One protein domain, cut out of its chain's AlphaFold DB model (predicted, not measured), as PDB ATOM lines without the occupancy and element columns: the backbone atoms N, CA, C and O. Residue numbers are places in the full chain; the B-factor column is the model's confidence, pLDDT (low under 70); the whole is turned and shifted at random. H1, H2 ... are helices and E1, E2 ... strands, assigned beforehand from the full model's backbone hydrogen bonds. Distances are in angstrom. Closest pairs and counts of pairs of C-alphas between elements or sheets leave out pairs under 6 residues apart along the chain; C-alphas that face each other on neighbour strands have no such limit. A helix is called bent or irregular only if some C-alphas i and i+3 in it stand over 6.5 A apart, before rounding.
ATOM      1  N   TYR A   4     141.221 115.016 105.986       83.81
ATOM      2  CA  TYR A   4     141.147 116.455 105.722       83.81
ATOM      3  C   TYR A   4     140.264 116.820 104.524       83.81
ATOM      4  O   TYR A   4     139.505 117.780 104.595       83.81
ATOM      5  N   TRP A   5     140.308 116.029 103.451       83.88
ATOM      6  CA  TRP A   5     139.466 116.245 102.274       83.88
ATOM      7  C   TRP A   5     137.985 116.039 102.599       83.88
ATOM      8  O   TRP A   5     137.155 116.836 102.182       83.88
ATOM      9  N   LEU A   6     137.666 115.029 103.416       86.56
ATOM     10  CA  LEU A   6     136.297 114.787 103.873       86.56
ATOM     11  C   LEU A   6     135.749 115.980 104.676       86.56
ATOM     12  O   LEU A   6     134.635 116.420 104.415       86.56
ATOM     13  N   TYR A   7     136.530 116.535 105.612       89.81
ATOM     14  CA  TYR A   7     136.095 117.689 106.407       89.81
ATOM     15  C   TYR A   7     135.883 118.948 105.563       89.81
ATOM     16  O   TYR A   7     134.909 119.665 105.783       89.81
ATOM     17  N   ILE A   8     136.747 119.194 104.573       88.25
ATOM     18  CA  ILE A   8     136.588 120.325 103.651       88.25
ATOM     19  C   ILE A   8     135.309 120.161 102.825       88.25
ATOM     20  O   ILE A   8     134.502 121.084 102.766       88.25
ATOM     21  N   THR A   9     135.075 118.982 102.240       86.38
ATOM     22  CA  THR A   9     133.871 118.728 101.436       86.38
ATOM     23  C   THR A   9     132.593 118.877 102.261       86.38
ATOM     24  O   THR A   9     131.657 119.536 101.814       86.38
ATOM     25  N   VAL A  10     132.555 118.328 103.480       88.50
ATOM     26  CA  VAL A  10     131.393 118.455 104.378       88.50
ATOM     27  C   VAL A  10     131.171 119.910 104.799       88.50
ATOM     28  O   VAL A  10     130.031 120.378 104.801       88.50
ATOM     29  N   GLY A  11     132.241 120.648 105.111       90.56
ATOM     30  CA  GLY A  11     132.161 122.066 105.461       90.56
ATOM     31  C   GLY A  11     131.586 122.913 104.326       90.56
ATOM     32  O   GLY A  11     130.623 123.648 104.536       90.56
ATOM     33  N   VAL A  12     132.110 122.755 103.108       86.81
ATOM     34  CA  VAL A  12     131.624 123.473 101.916       86.81
ATOM     35  C   VAL A  12     130.171 123.116 101.607       86.81
ATOM     36  O   VAL A  12     129.360 124.014 101.386       86.81
ATOM     37  N   ALA A  13     129.808 121.830 101.653       86.25
ATOM     38  CA  ALA A  13     128.432 121.392 101.419       86.25
ATOM     39  C   ALA A  13     127.454 121.995 102.441       86.25
ATOM     40  O   ALA A  13     126.375 122.451 102.069       86.25
ATOM     41  N   THR A  14     127.848 122.058 103.716       86.81
ATOM     42  CA  THR A  14     127.023 122.650 104.779       86.81
ATOM     43  C   THR A  14     126.817 124.147 104.552       86.81
ATOM     44  O   THR A  14     125.689 124.628 104.632       86.81
ATOM     45  N   VAL A  15     127.880 124.885 104.213       84.81
ATOM     46  CA  VAL A  15     127.794 126.326 103.918       84.81
ATOM     47  C   VAL A  15     126.899 126.590 102.708       84.81
ATOM     48  O   VAL A  15     126.068 127.493 102.763       84.81
ATOM     49  N   LEU A  16     127.011 125.787 101.647       82.19
ATOM     50  CA  LEU A  16     126.152 125.910 100.467       82.19
ATOM     51  C   LEU A  16     124.683 125.623 100.792       82.19
ATOM     52  O   LEU A  16     123.818 126.397 100.396       82.19
ATOM     53  N   LEU A  17     124.388 124.563 101.550       82.81
ATOM     54  CA  LEU A  17     123.016 124.233 101.952       82.81
ATOM     55  C   LEU A  17     122.380 125.349 102.788       82.81
ATOM     56  O   LEU A  17     121.240 125.732 102.533       82.81
ATOM     57  N   VAL A  18     123.125 125.906 103.746       82.06
ATOM     58  CA  VAL A  18     122.666 127.046 104.556       82.06
ATOM     59  C   VAL A  18     122.477 128.291 103.684       82.06
ATOM     60  O   VAL A  18     121.452 128.965 103.794       82.06
ATOM     61  N   GLY A  19     123.422 128.560 102.781       75.62
ATOM     62  CA  GLY A  19     123.360 129.668 101.832       75.62
ATOM     63  C   GLY A  19     122.175 129.584 100.869       75.62
ATOM     64  O   GLY A  19     121.613 130.610 100.528       75.62
ATOM     65  N   ILE A  20     121.729 128.388 100.480       78.12
ATOM     66  CA  ILE A  20     120.525 128.200  99.648       78.12
ATOM     67  C   ILE A  20     119.249 128.310 100.495       78.12
ATOM     68  O   ILE A  20     118.255 128.901 100.071       78.12
ATOM     69  N   ALA A  21     119.252 127.733 101.701       78.06
ATOM     70  CA  ALA A  21     118.065 127.683 102.549       78.06
ATOM     71  C   ALA A  21     117.643 129.072 103.050       78.06
ATOM     72  O   ALA A  21     116.452 129.383 103.051       78.06
ATOM     73  N   ILE A  22     118.600 129.919 103.448       77.19
ATOM     74  CA  ILE A  22     118.301 131.235 104.028       77.19
ATOM     75  C   ILE A  22     117.505 132.116 103.052       77.19
ATOM     76  O   ILE A  22     116.403 132.517 103.427       77.19
ATOM     77  N   PRO A  23     117.961 132.414 101.818       70.38
ATOM     78  CA  PRO A  23     117.196 133.214 100.862       70.38
ATOM     79  C   PRO A  23     115.814 132.624 100.589       70.38
ATOM     80  O   PRO A  23     114.828 133.355 100.627       70.38
ATOM     81  N   LYS A  24     115.706 131.299 100.421       76.00
ATOM     82  CA  LYS A  24     114.417 130.652 100.137       76.00
ATOM     83  C   LYS A  24     113.389 130.822 101.256       76.00
ATOM     84  O   LYS A  24     112.201 130.959 100.953       76.00
ATOM     85  N   LEU A  25     113.851 130.869 102.507       76.19
ATOM     86  CA  LEU A  25     113.034 131.039 103.712       76.19
ATOM     87  C   LEU A  25     112.750 132.494 104.098       76.19
ATOM     88  O   LEU A  25     112.006 132.716 105.043       76.19
ATOM     89  N   THR A  26     113.387 133.473 103.458       76.75
ATOM     90  CA  THR A  26     113.365 134.867 103.946       76.75
ATOM     91  C   THR A  26     113.048 135.896 102.877       76.75
ATOM     92  O   THR A  26     112.622 137.003 103.201       76.75
ATOM     93  N   VAL A  27     113.256 135.552 101.607       78.50
ATOM     94  CA  VAL A  27     112.787 136.336 100.471       78.50
ATOM     95  C   VAL A  27     111.345 135.919 100.211       78.50
ATOM     96  O   VAL A  27     111.070 134.775  99.838       78.50
ATOM     97  N   HIS A  28     110.429 136.845 100.466       82.56
ATOM     98  CA  HIS A  28     109.000 136.707 100.215       82.56
ATOM     99  C   HIS A  28     108.533 137.871  99.353       82.56
ATOM    100  O   HIS A  28     109.124 138.957  99.409       82.56
ATOM    101  N   ASP A  29     107.477 137.626  98.587       86.00
ATOM    102  CA  ASP A  29     106.784 138.666  97.843       86.00
ATOM    103  C   ASP A  29     106.260 139.725  98.819       86.00
ATOM    104  O   ASP A  29     105.715 139.402  99.879       86.00
ATOM    105  N   LEU A  30     106.489 140.998  98.493       86.94
ATOM    106  CA  LEU A  30     105.979 142.129  99.273       86.94
ATOM    107  C   LEU A  30     104.515 142.416  98.943       86.94
ATOM    108  O   LEU A  30     103.801 142.988  99.764       86.94
ATOM    109  N   VAL A  31     104.084 142.015  97.746       86.31
ATOM    110  CA  VAL A  31     102.714 142.139  97.256       86.31
ATOM    111  C   VAL A  31     102.235 140.755  96.838       86.31
ATOM    112  O   VAL A  31     102.938 140.042  96.128       86.31
ATOM    113  N   SER A  32     101.044 140.364  97.291       85.75
ATOM    114  CA  SER A  32     100.390 139.149  96.811       85.75
ATOM    115  C   SER A  32      99.802 139.395  95.427       85.75
ATOM    116  O   SER A  32      99.066 140.364  95.244       85.75
ATOM    117  N   VAL A  33     100.071 138.490  94.496       83.38
ATOM    118  CA  VAL A  33      99.489 138.479  93.152       83.38
ATOM    119  C   VAL A  33      98.688 137.195  92.953       83.38
ATOM    120  O   VAL A  33      98.841 136.246  93.729       83.38
ATOM    121  N   ASP A  34      97.815 137.164  91.950       79.94
ATOM    122  CA  ASP A  34      97.175 135.916  91.545       79.94
ATOM    123  C   ASP A  34      98.189 134.931  90.935       79.94
ATOM    124  O   ASP A  34      99.336 135.267  90.623       79.94
ATOM    125  N   GLU A  35      97.765 133.675  90.799       80.00
ATOM    126  CA  GLU A  35      98.619 132.601  90.289       80.00
ATOM    127  C   GLU A  35      99.077 132.857  88.842       80.00
ATOM    128  O   GLU A  35     100.170 132.433  88.461       80.00
ATOM    129  N   GLN A  36      98.282 133.582  88.052       74.81
ATOM    130  CA  GLN A  36      98.554 133.850  86.645       74.81
ATOM    131  C   GLN A  36      99.696 134.863  86.493       74.81
ATOM    132  O   GLN A  36     100.690 134.595  85.811       74.81
ATOM    133  N   LEU A  37      99.624 135.982  87.216       76.25
ATOM    134  CA  LEU A  37     100.691 136.976  87.298       76.25
ATOM    135  C   LEU A  37     101.948 136.406  87.953       76.25
ATOM    136  O   LEU A  37     103.055 136.689  87.499       76.25
ATOM    137  N   GLN A  38     101.803 135.522  88.941       84.12
ATOM    138  CA  GLN A  38     102.949 134.845  89.542       84.12
ATOM    139  C   GLN A  38     103.698 133.951  88.541       84.12
ATOM    140  O   GLN A  38     104.933 133.957  88.515       84.12
ATOM    141  N   ARG A  39     102.974 133.195  87.701       80.25
ATOM    142  CA  ARG A  39     103.566 132.355  86.645       80.25
ATOM    143  C   ARG A  39     104.254 133.194  85.572       80.25
ATOM    144  O   ARG A  39     105.400 132.901  85.233       80.25
ATOM    145  N   CYS A  40     103.599 134.252  85.096       78.62
ATOM    146  CA  CYS A  40     104.184 135.161  84.112       78.62
ATOM    147  C   CYS A  40     105.471 135.823  84.634       78.62
ATOM    148  O   CYS A  40     106.499 135.805  83.958       78.62
ATOM    149  N   VAL A  41     105.467 136.313  85.879       83.25
ATOM    150  CA  VAL A  41     106.672 136.857  86.523       83.25
ATOM    151  C   VAL A  41     107.800 135.828  86.576       83.25
ATOM    152  O   VAL A  41     108.946 136.158  86.271       83.25
ATOM    153  N   ALA A  42     107.504 134.582  86.949       84.31
ATOM    154  CA  ALA A  42     108.514 133.531  86.995       84.31
ATOM    155  C   ALA A  42     109.128 133.258  85.611       84.31
ATOM    156  O   ALA A  42     110.342 133.075  85.512       84.31
ATOM    157  N   TYR A  43     108.304 133.273  84.558       80.12
ATOM    158  CA  TYR A  43     108.757 133.126  83.177       80.12
ATOM    159  C   TYR A  43     109.644 134.300  82.745       80.12
ATOM    160  O   TYR A  43     110.789 134.079  82.361       80.12
ATOM    161  N   ALA A  44     109.168 135.538  82.900       78.25
ATOM    162  CA  ALA A  44     109.894 136.740  82.489       78.25
ATOM    163  C   ALA A  44     111.243 136.895  83.210       78.25
ATOM    164  O   ALA A  44     112.237 137.294  82.605       78.25
ATOM    165  N   VAL A  45     111.309 136.536  84.497       83.19
ATOM    166  CA  VAL A  45     112.576 136.472  85.242       83.19
ATOM    167  C   VAL A  45     113.507 135.433  84.624       83.19
ATOM    168  O   VAL A  45     114.682 135.717  84.417       83.19
ATOM    169  N   ASN A  46     113.012 134.231  84.333       80.31
ATOM    170  CA  ASN A  46     113.838 133.165  83.775       80.31
ATOM    171  C   ASN A  46     114.353 133.497  82.365       80.31
ATOM    172  O   ASN A  46     115.481 133.140  82.052       80.31
ATOM    173  N   ASP A  47     113.553 134.193  81.560       75.62
ATOM    174  CA  ASP A  47     113.916 134.659  80.220       75.62
ATOM    175  C   ASP A  47     114.932 135.814  80.256       75.62
ATOM    176  O   ASP A  47     115.959 135.785  79.586       75.62
ATOM    177  N   THR A  48     114.722 136.794  81.141       77.06
ATOM    178  CA  THR A  48     115.620 137.958  81.268       77.06
ATOM    179  C   THR A  48     117.040 137.567  81.695       77.06
ATOM    180  O   THR A  48     118.007 138.244  81.332       77.06
ATOM    181  N   TYR A  49     117.178 136.511  82.500       80.00
ATOM    182  CA  TYR A  49     118.447 136.012  83.039       80.00
ATOM    183  C   TYR A  49     118.929 134.760  82.284       80.00
ATOM    184  O   TYR A  49     119.198 133.717  82.881       80.00
ATOM    185  N   ASP A  50     119.060 134.902  80.968       75.81
ATOM    186  CA  ASP A  50     119.419 133.875  79.981       75.81
ATOM    187  C   ASP A  50     120.860 133.328  80.086       75.81
ATOM    188  O   ASP A  50     121.193 132.282  79.518       75.81
ATOM    189  N   ASN A  51     121.752 133.995  80.825       79.00
ATOM    190  CA  ASN A  51     123.128 133.532  80.989       79.00
ATOM    191  C   ASN A  51     123.200 132.299  81.920       79.00
ATOM    192  O   ASN A  51     122.640 132.319  83.020       79.00
ATOM    193  N   PRO A  52     123.979 131.247  81.588       77.25
ATOM    194  CA  PRO A  52     124.102 130.048  82.423       77.25
ATOM    195  C   PRO A  52     124.544 130.324  83.872       77.25
ATOM    196  O   PRO A  52     124.109 129.624  84.788       77.25
ATOM    197  N   PHE A  53     125.378 131.340  84.119       75.81
ATOM    198  CA  PHE A  53     125.768 131.714  85.483       75.81
ATOM    199  C   PHE A  53     124.634 132.403  86.251       75.81
ATOM    200  O   PHE A  53     124.510 132.209  87.462       75.81
ATOM    201  N   GLU A  54     123.795 133.171  85.562       78.69
ATOM    202  CA  GLU A  54     122.644 133.855  86.151       78.69
ATOM    203  C   GLU A  54     121.519 132.865  86.455       78.69
ATOM    204  O   GLU A  54     120.978 132.904  87.557       78.69
ATOM    205  N   HIS A  55     121.270 131.888  85.578       79.56
ATOM    206  CA  HIS A  55     120.366 130.769  85.863       79.56
ATOM    207  C   HIS A  55     120.779 129.987  87.109       79.56
ATOM    208  O   HIS A  55     119.941 129.685  87.959       79.56
ATOM    209  N   ILE A  56     122.071 129.673  87.260       78.62
ATOM    210  CA  ILE A  56     122.572 129.004  88.469       78.62
ATOM    211  C   ILE A  56     122.342 129.899  89.693       78.62
ATOM    212  O   ILE A  56     121.897 129.423  90.740       78.62
ATOM    213  N   ALA A  57     122.614 131.198  89.576       79.31
ATOM    214  CA  ALA A  57     122.439 132.141  90.669       79.31
ATOM    215  C   ALA A  57     120.963 132.329  91.072       79.31
ATOM    216  O   ALA A  57     120.682 132.384  92.269       79.31
ATOM    217  N   LEU A  58     120.036 132.354  90.110       81.38
ATOM    218  CA  LEU A  58     118.586 132.357  90.321       81.38
ATOM    219  C   LEU A  58     118.093 131.056  90.952       81.38
ATOM    220  O   LEU A  58     117.348 131.088  91.927       81.38
ATOM    221  N   PHE A  59     118.529 129.910  90.424       81.62
ATOM    222  CA  PHE A  59     118.124 128.583  90.895       81.62
ATOM    223  C   PHE A  59     118.499 128.352  92.367       81.62
ATOM    224  O   PHE A  59     117.728 127.788  93.162       81.62
ATOM    225  N   LEU A  60     119.702 128.799  92.734       78.81
ATOM    226  CA  LEU A  60     120.212 128.762  94.104       78.81
ATOM    227  C   LEU A  60     119.654 129.900  94.970       78.81
ATOM    228  O   LEU A  60     119.629 129.777  96.194       78.81
ATOM    229  N   GLY A  61     119.224 130.991  94.341       82.00
ATOM    230  CA  GLY A  61     118.649 132.174  94.958       82.00
ATOM    231  C   GLY A  61     117.120 132.160  95.008       82.00
ATOM    232  O   GLY A  61     116.497 131.118  95.248       82.00
ATOM    233  N   LYS A  62     116.522 133.352  94.870       83.94
ATOM    234  CA  LYS A  62     115.066 133.572  94.833       83.94
ATOM    235  C   LYS A  62     114.741 134.958  94.261       83.94
ATOM    236  O   LYS A  62     115.516 135.894  94.456       83.94
ATOM    237  N   SER A  63     113.594 135.099  93.608       85.12
ATOM    238  CA  SER A  63     113.003 136.388  93.230       85.12
ATOM    239  C   SER A  63     111.854 136.763  94.169       85.12
ATOM    240  O   SER A  63     111.297 135.905  94.858       85.12
ATOM    241  N   ARG A  64     111.530 138.057  94.234       87.19
ATOM    242  CA  ARG A  64     110.332 138.567  94.907       87.19
ATOM    243  C   ARG A  64     109.642 139.640  94.083       87.19
ATOM    244  O   ARG A  64     110.316 140.469  93.473       87.19
ATOM    245  N   ILE A  65     108.323 139.688  94.172       87.81
ATOM    246  CA  ILE A  65     107.504 140.768  93.619       87.81
ATOM    247  C   ILE A  65     107.448 141.911  94.639       87.81
ATOM    248  O   ILE A  65     107.058 141.713  95.792       87.81
ATOM    249  N   ILE A  66     107.886 143.105  94.237       88.69
ATOM    250  CA  ILE A  66     107.937 144.309  95.084       88.69
ATOM    251  C   ILE A  66     106.790 145.285  94.815       88.69
ATOM    252  O   ILE A  66     106.393 146.019  95.717       88.69
ATOM    253  N   THR A  67     106.259 145.286  93.597       85.00
ATOM    254  CA  THR A  67     105.111 146.088  93.164       85.00
ATOM    255  C   THR A  67     104.311 145.268  92.169       85.00
ATOM    256  O   THR A  67     104.907 144.507  91.410       85.00
ATOM    257  N   ALA A  68     102.993 145.424  92.153       82.12
ATOM    258  CA  ALA A  68     102.146 144.833  91.129       82.12
ATOM    259  C   ALA A  68     100.964 145.761  90.821       82.12
ATOM    260  O   ALA A  68     100.394 146.355  91.738       82.12
ATOM    261  N   ASP A  69     100.629 145.866  89.542       75.50
ATOM    262  CA  ASP A  69      99.363 146.350  88.999       75.50
ATOM    263  C   ASP A  69      98.739 145.208  88.171       75.50
ATOM    264  O   ASP A  69      99.358 144.158  88.013       75.50
ATOM    265  N   ARG A  70      97.517 145.391  87.656       67.00
ATOM    266  CA  ARG A  70      96.695 144.373  86.981       67.00
ATOM    267  C   ARG A  70      97.499 143.434  86.071       67.00
ATOM    268  O   ARG A  70      97.308 142.227  86.161       67.00
ATOM    269  N   ASN A  71      98.404 143.990  85.263       71.12
ATOM    270  CA  ASN A  71      99.257 143.242  84.339       71.12
ATOM    271  C   ASN A  71     100.757 143.517  84.529       71.12
ATOM    272  O   ASN A  71     101.568 142.903  83.850       71.12
ATOM    273  N   ASP A  72     101.152 144.417  85.428       72.50
ATOM    274  CA  ASP A  72     102.549 144.835  85.576       72.50
ATOM    275  C   ASP A  72     103.102 144.405  86.929       72.50
ATOM    276  O   ASP A  72     102.432 144.512  87.949       72.50
ATOM    277  N   ALA A  73     104.356 143.974  86.980       82.94
ATOM    278  CA  ALA A  73     105.035 143.608  88.210       82.94
ATOM    279  C   ALA A  73     106.463 144.153  88.242       82.94
ATOM    280  O   ALA A  73     107.224 144.051  87.287       82.94
ATOM    281  N   GLY A  74     106.851 144.712  89.384       85.69
ATOM    282  CA  GLY A  74     108.243 145.012  89.695       85.69
ATOM    283  C   GLY A  74     108.846 143.842  90.457       85.69
ATOM    284  O   GLY A  74     108.305 143.433  91.485       85.69
ATOM    285  N   VAL A  75     109.969 143.317  89.979       86.75
ATOM    286  CA  VAL A  75     110.593 142.103  90.507       86.75
ATOM    287  C   VAL A  75     112.038 142.369  90.894       86.75
ATOM    288  O   VAL A  75     112.802 142.965  90.141       86.75
ATOM    289  N   GLU A  76     112.440 141.883  92.062       87.69
ATOM    290  CA  GLU A  76     113.839 141.863  92.483       87.69
ATOM    291  C   GLU A  76     114.321 140.422  92.587       87.69
ATOM    292  O   GLU A  76     113.706 139.596  93.266       87.69
ATOM    293  N   SER A  77     115.448 140.130  91.947       85.94
ATOM    294  CA  SER A  77     116.036 138.792  91.939       85.94
ATOM    295  C   SER A  77     117.358 138.772  92.693       85.94
ATOM    296  O   SER A  77     118.185 139.672  92.548       85.94
ATOM    297  N   PHE A  78     117.562 137.743  93.512       83.19
ATOM    298  CA  PHE A  78     118.694 137.641  94.426       83.19
ATOM    299  C   PHE A  78     119.476 136.351  94.208       83.19
ATOM    300  O   PHE A  78     118.890 135.300  93.964       83.19
ATOM    301  N   THR A  79     120.796 136.412  94.396       82.38
ATOM    302  CA  THR A  79     121.661 135.225  94.481       82.38
ATOM    303  C   THR A  79     121.524 134.503  95.829       82.38
ATOM    304  O   THR A  79     120.876 134.990  96.760       82.38
ATOM    305  N   LEU A  80     122.233 133.376  95.989       78.12
ATOM    306  CA  LEU A  80     122.314 132.634  97.257       78.12
ATOM    307  C   LEU A  80     122.832 133.484  98.444       78.12
ATOM    308  O   LEU A  80     122.542 133.198  99.598       78.12
ATOM    309  N   PHE A  81     123.561 134.574  98.181       77.19
ATOM    310  CA  PHE A  81     124.061 135.492  99.214       77.19
ATOM    311  C   PHE A  81     123.206 136.756  99.370       77.19
ATOM    312  O   PHE A  81     123.657 137.733  99.961       77.19
ATOM    313  N   ARG A  82     121.977 136.762  98.834       74.56
ATOM    314  CA  ARG A  82     121.094 137.940  98.767       74.56
ATOM    315  C   ARG A  82     121.708 139.151  98.060       74.56
ATOM    316  O   ARG A  82     121.329 140.288  98.325       74.56
ATOM    317  N   ILE A  83     122.647 138.915  97.151       78.25
ATOM    318  CA  ILE A  83     123.170 139.978  96.294       78.25
ATOM    319  C   ILE A  83     122.154 140.162  95.159       78.25
ATOM    320  O   ILE A  83     121.829 139.159  94.516       78.25
ATOM    321  N   PRO A  84     121.622 141.374  94.919       77.44
ATOM    322  CA  PRO A  84     120.689 141.596  93.823       77.44
ATOM    323  C   PRO A  84     121.364 141.321  92.477       77.44
ATOM    324  O   PRO A  84     122.463 141.810  92.214       77.44
ATOM    325  N   LEU A  85     120.707 140.545  91.618       75.44
ATOM    326  CA  LEU A  85     121.257 140.115  90.332       75.44
ATOM    327  C   LEU A  85     121.470 141.280  89.356       75.44
ATOM    328  O   LEU A  85     122.439 141.257  88.602       75.44
ATOM    329  N   GLY A  86     120.660 142.345  89.432       68.62
ATOM    330  CA  GLY A  86     120.865 143.562  88.629       68.62
ATOM    331  C   GLY A  86     122.241 144.215  88.836       68.62
ATOM    332  O   GLY A  86     122.825 144.743  87.892       68.62
ATOM    333  N   VAL A  87     122.832 144.071  90.031       67.19
ATOM    334  CA  VAL A  87     124.182 144.583  90.328       67.19
ATOM    335  C   VAL A  87     125.250 143.861  89.502       67.19
ATOM    336  O   VAL A  87     126.219 144.489  89.081       67.19
ATOM    337  N   LEU A  88     125.072 142.564  89.217       64.94
ATOM    338  CA  LEU A  88     126.015 141.795  88.393       64.94
ATOM    339  C   LEU A  88     126.012 142.243  86.924       64.94
ATOM    340  O   LEU A  88     127.020 142.075  86.243       64.94
ATOM    341  N   ARG A  89     124.922 142.869  86.464       64.25
ATOM    342  CA  ARG A  89     124.790 143.475  85.128       64.25
ATOM    343  C   ARG A  89     125.162 144.964  85.089       64.25
ATOM    344  O   ARG A  89     125.013 145.602  84.053       64.25
ATOM    345  N   GLY A  90     125.631 145.544  86.199       62.12
ATOM    346  CA  GLY A  90     125.922 146.980  86.286       62.12
ATOM    347  C   GLY A  90     124.675 147.872  86.246       62.12
ATOM    348  O   GLY A  90     124.795 149.080  86.045       62.12
ATOM    349  N   GLN A  91     123.482 147.301  86.445       61.34
ATOM    350  CA  GLN A  91     122.241 148.058  86.555       61.34
ATOM    351  C   GLN A  91     122.119 148.613  87.979       61.34
ATOM    352  O   GLN A  91     122.149 147.875  88.964       61.34
ATOM    353  N   LEU A  92     122.017 149.942  88.077       54.28
ATOM    354  CA  LEU A  92     121.848 150.664  89.345       54.28
ATOM    355  C   LEU A  92     120.490 150.384  89.995       54.28
ATOM    356  O   LEU A  92     120.390 150.414  91.220       54.28
ATOM    357  N   ASP A  93     119.471 150.098  89.182       58.94
ATOM    358  CA  ASP A  93     118.152 149.700  89.656       58.94
ATOM    359  C   ASP A  93     118.045 148.176  89.546       58.94
ATOM    360  O   ASP A  93     118.011 147.609  88.457       58.94
ATOM    361  N   SER A  94     118.053 147.478  90.681       67.06
ATOM    362  CA  SER A  94     117.994 146.010  90.752       67.06
ATOM    363  C   SER A  94     116.604 145.435  90.452       67.06
ATOM    364  O   SER A  94     116.302 144.308  90.854       67.06
ATOM    365  N   LYS A  95     115.752 146.237  89.813       79.38
ATOM    366  CA  LYS A  95     114.331 145.995  89.606       79.38
ATOM    367  C   LYS A  95     114.082 145.688  88.141       79.38
ATOM    368  O   LYS A  95     114.403 146.488  87.269       79.38
ATOM    369  N   LEU A  96     113.475 144.539  87.899       79.00
ATOM    370  CA  LEU A  96     112.948 144.156  86.604       79.00
ATOM    371  C   LEU A  96     111.474 144.559  86.545       79.00
ATOM    372  O   LEU A  96     110.693 144.125  87.390       79.00
ATOM    373  N   GLY A  97     111.107 145.393  85.577       76.56
ATOM    374  CA  GLY A  97     109.708 145.589  85.208       76.56
ATOM    375  C   GLY A  97     109.263 144.429  84.324       76.56
ATOM    376  O   GLY A  97     109.922 144.140  83.330       76.56
ATOM    377  N   VAL A  98     108.183 143.760  84.705       73.44
ATOM    378  CA  VAL A  98     107.554 142.675  83.956       73.44
ATOM    379  C   VAL A  98     106.149 143.121  83.585       73.44
ATOM    380  O   VAL A  98     105.368 143.421  84.480       73.44
ATOM    381  N   THR A  99     105.827 143.129  82.298       71.19
ATOM    382  CA  THR A  99     104.463 143.340  81.802       71.19
ATOM    383  C   THR A  99     103.936 142.012  81.269       71.19
ATOM    384  O   THR A  99     104.597 141.351  80.471       71.19
ATOM    385  N   CYS A 100     102.769 141.608  81.754       67.00
ATOM    386  CA  CYS A 100     102.118 140.339  81.477       67.00
ATOM    387  C   CYS A 100     100.845 140.574  80.673       67.00
ATOM    388  O   CYS A 100      99.802 140.931  81.221       67.00
TER     389      CYS A 100
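This is residues 4 to 100 of the 337 residues of an uncharacterized protein of Parcubacteria group bacterium GW2011_GWA1_53_13 (UniProt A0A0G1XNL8). A small, strongly twisted sheet of three strands has the helix H2 packed slantwise over one face, with H3 and the very short H4 near the end of the sheet where E2 ends; the long helix H1 sticks out from the body as an arm with its residues 4 to 15 and comes near that same end of the sheet with its residues 20 to 26. The printed part has 97 residues, with four named helices and three named strands in the order H1 H2 H3 E1 E2 H4 E3; the sheet's order is E1 E2 E3, antiparallel throughout, and the class is mixed, helices and strands. The whole is only just loose, close to compact, with a radius of gyration of the C-alphas of 15.1 A. It spans 55 by 26 by 20 A, and the arm makes much of the length: without residues 4 to 15 the body spans 37 by 26 by 20 A.

H1, residues 4 to 26, starts with C-alpha 4 at (141.147, 116.455, 105.722) and is 33.4 A long; it is neither bent nor irregular, but only just: C-alphas 20 and 23 are 6.1 A apart. H2, residues 35 to 48, is 20.0 A long, and H3, residues 52 to 60, is 12.4 A. E1, residues 62 to 68, starts with C-alpha 62 at (115.066, 133.572, 94.833) and is 17.5 A long. E2, residues 72 to 78, is 19.8 A long. H4 is residues 85 to 88, 5.4 A. E3, residues 95 to 99, is 12.9 A long and ends with C-alpha 99 at (104.463, 143.340, 81.802).

E1 and E2 form a hairpin, antiparallel at 153 degrees, with N 64 and O 76 within hydrogen-bond range at 2.8 A. E2 and E3 are antiparallel at 144 degrees, with N 75 and O 96 at 2.8 A. With the sheet, H2 makes two layers, a helix on one face of a sheet, at a height of 8.6 A over the sheet. It lies over E2 and, only just, over E1 and E3, with 3 C-alphas falling on each of these two; on the local plane it stands at 56 degrees to E2, slantwise to the strands. The closest C-alphas of H2 and E3 are those of Val 41 and Val 98, 6.4 A apart. H3 only grazes the sheet with residues 54 to 60, and H4 with 85 to 87; the closest C-alphas of E2 and H4 are those of Phe 78 and Leu 85, 5.4 A apart. H1 only grazes the sheet with residues 20 to 26. H1 and H3 are close but not clearly touching, about perpendicular at 75 degrees, the C-alphas of Ile 20 and Leu 60 being closest at 5.6 A. Every O i to N i+4 pair is within hydrogen-bond range in H2 and H3, and 17 of 19 are in H1; H4 is too short for such a pair.

The C-alphas of Tyr 4 and Arg 70, the two farthest apart, are 55.7 A apart. The printed part has no cut, and no link is long. The mean pLDDT of the printed part is 79.1; it is under 70 at residue 70, residues 86 to 94 and residue 100.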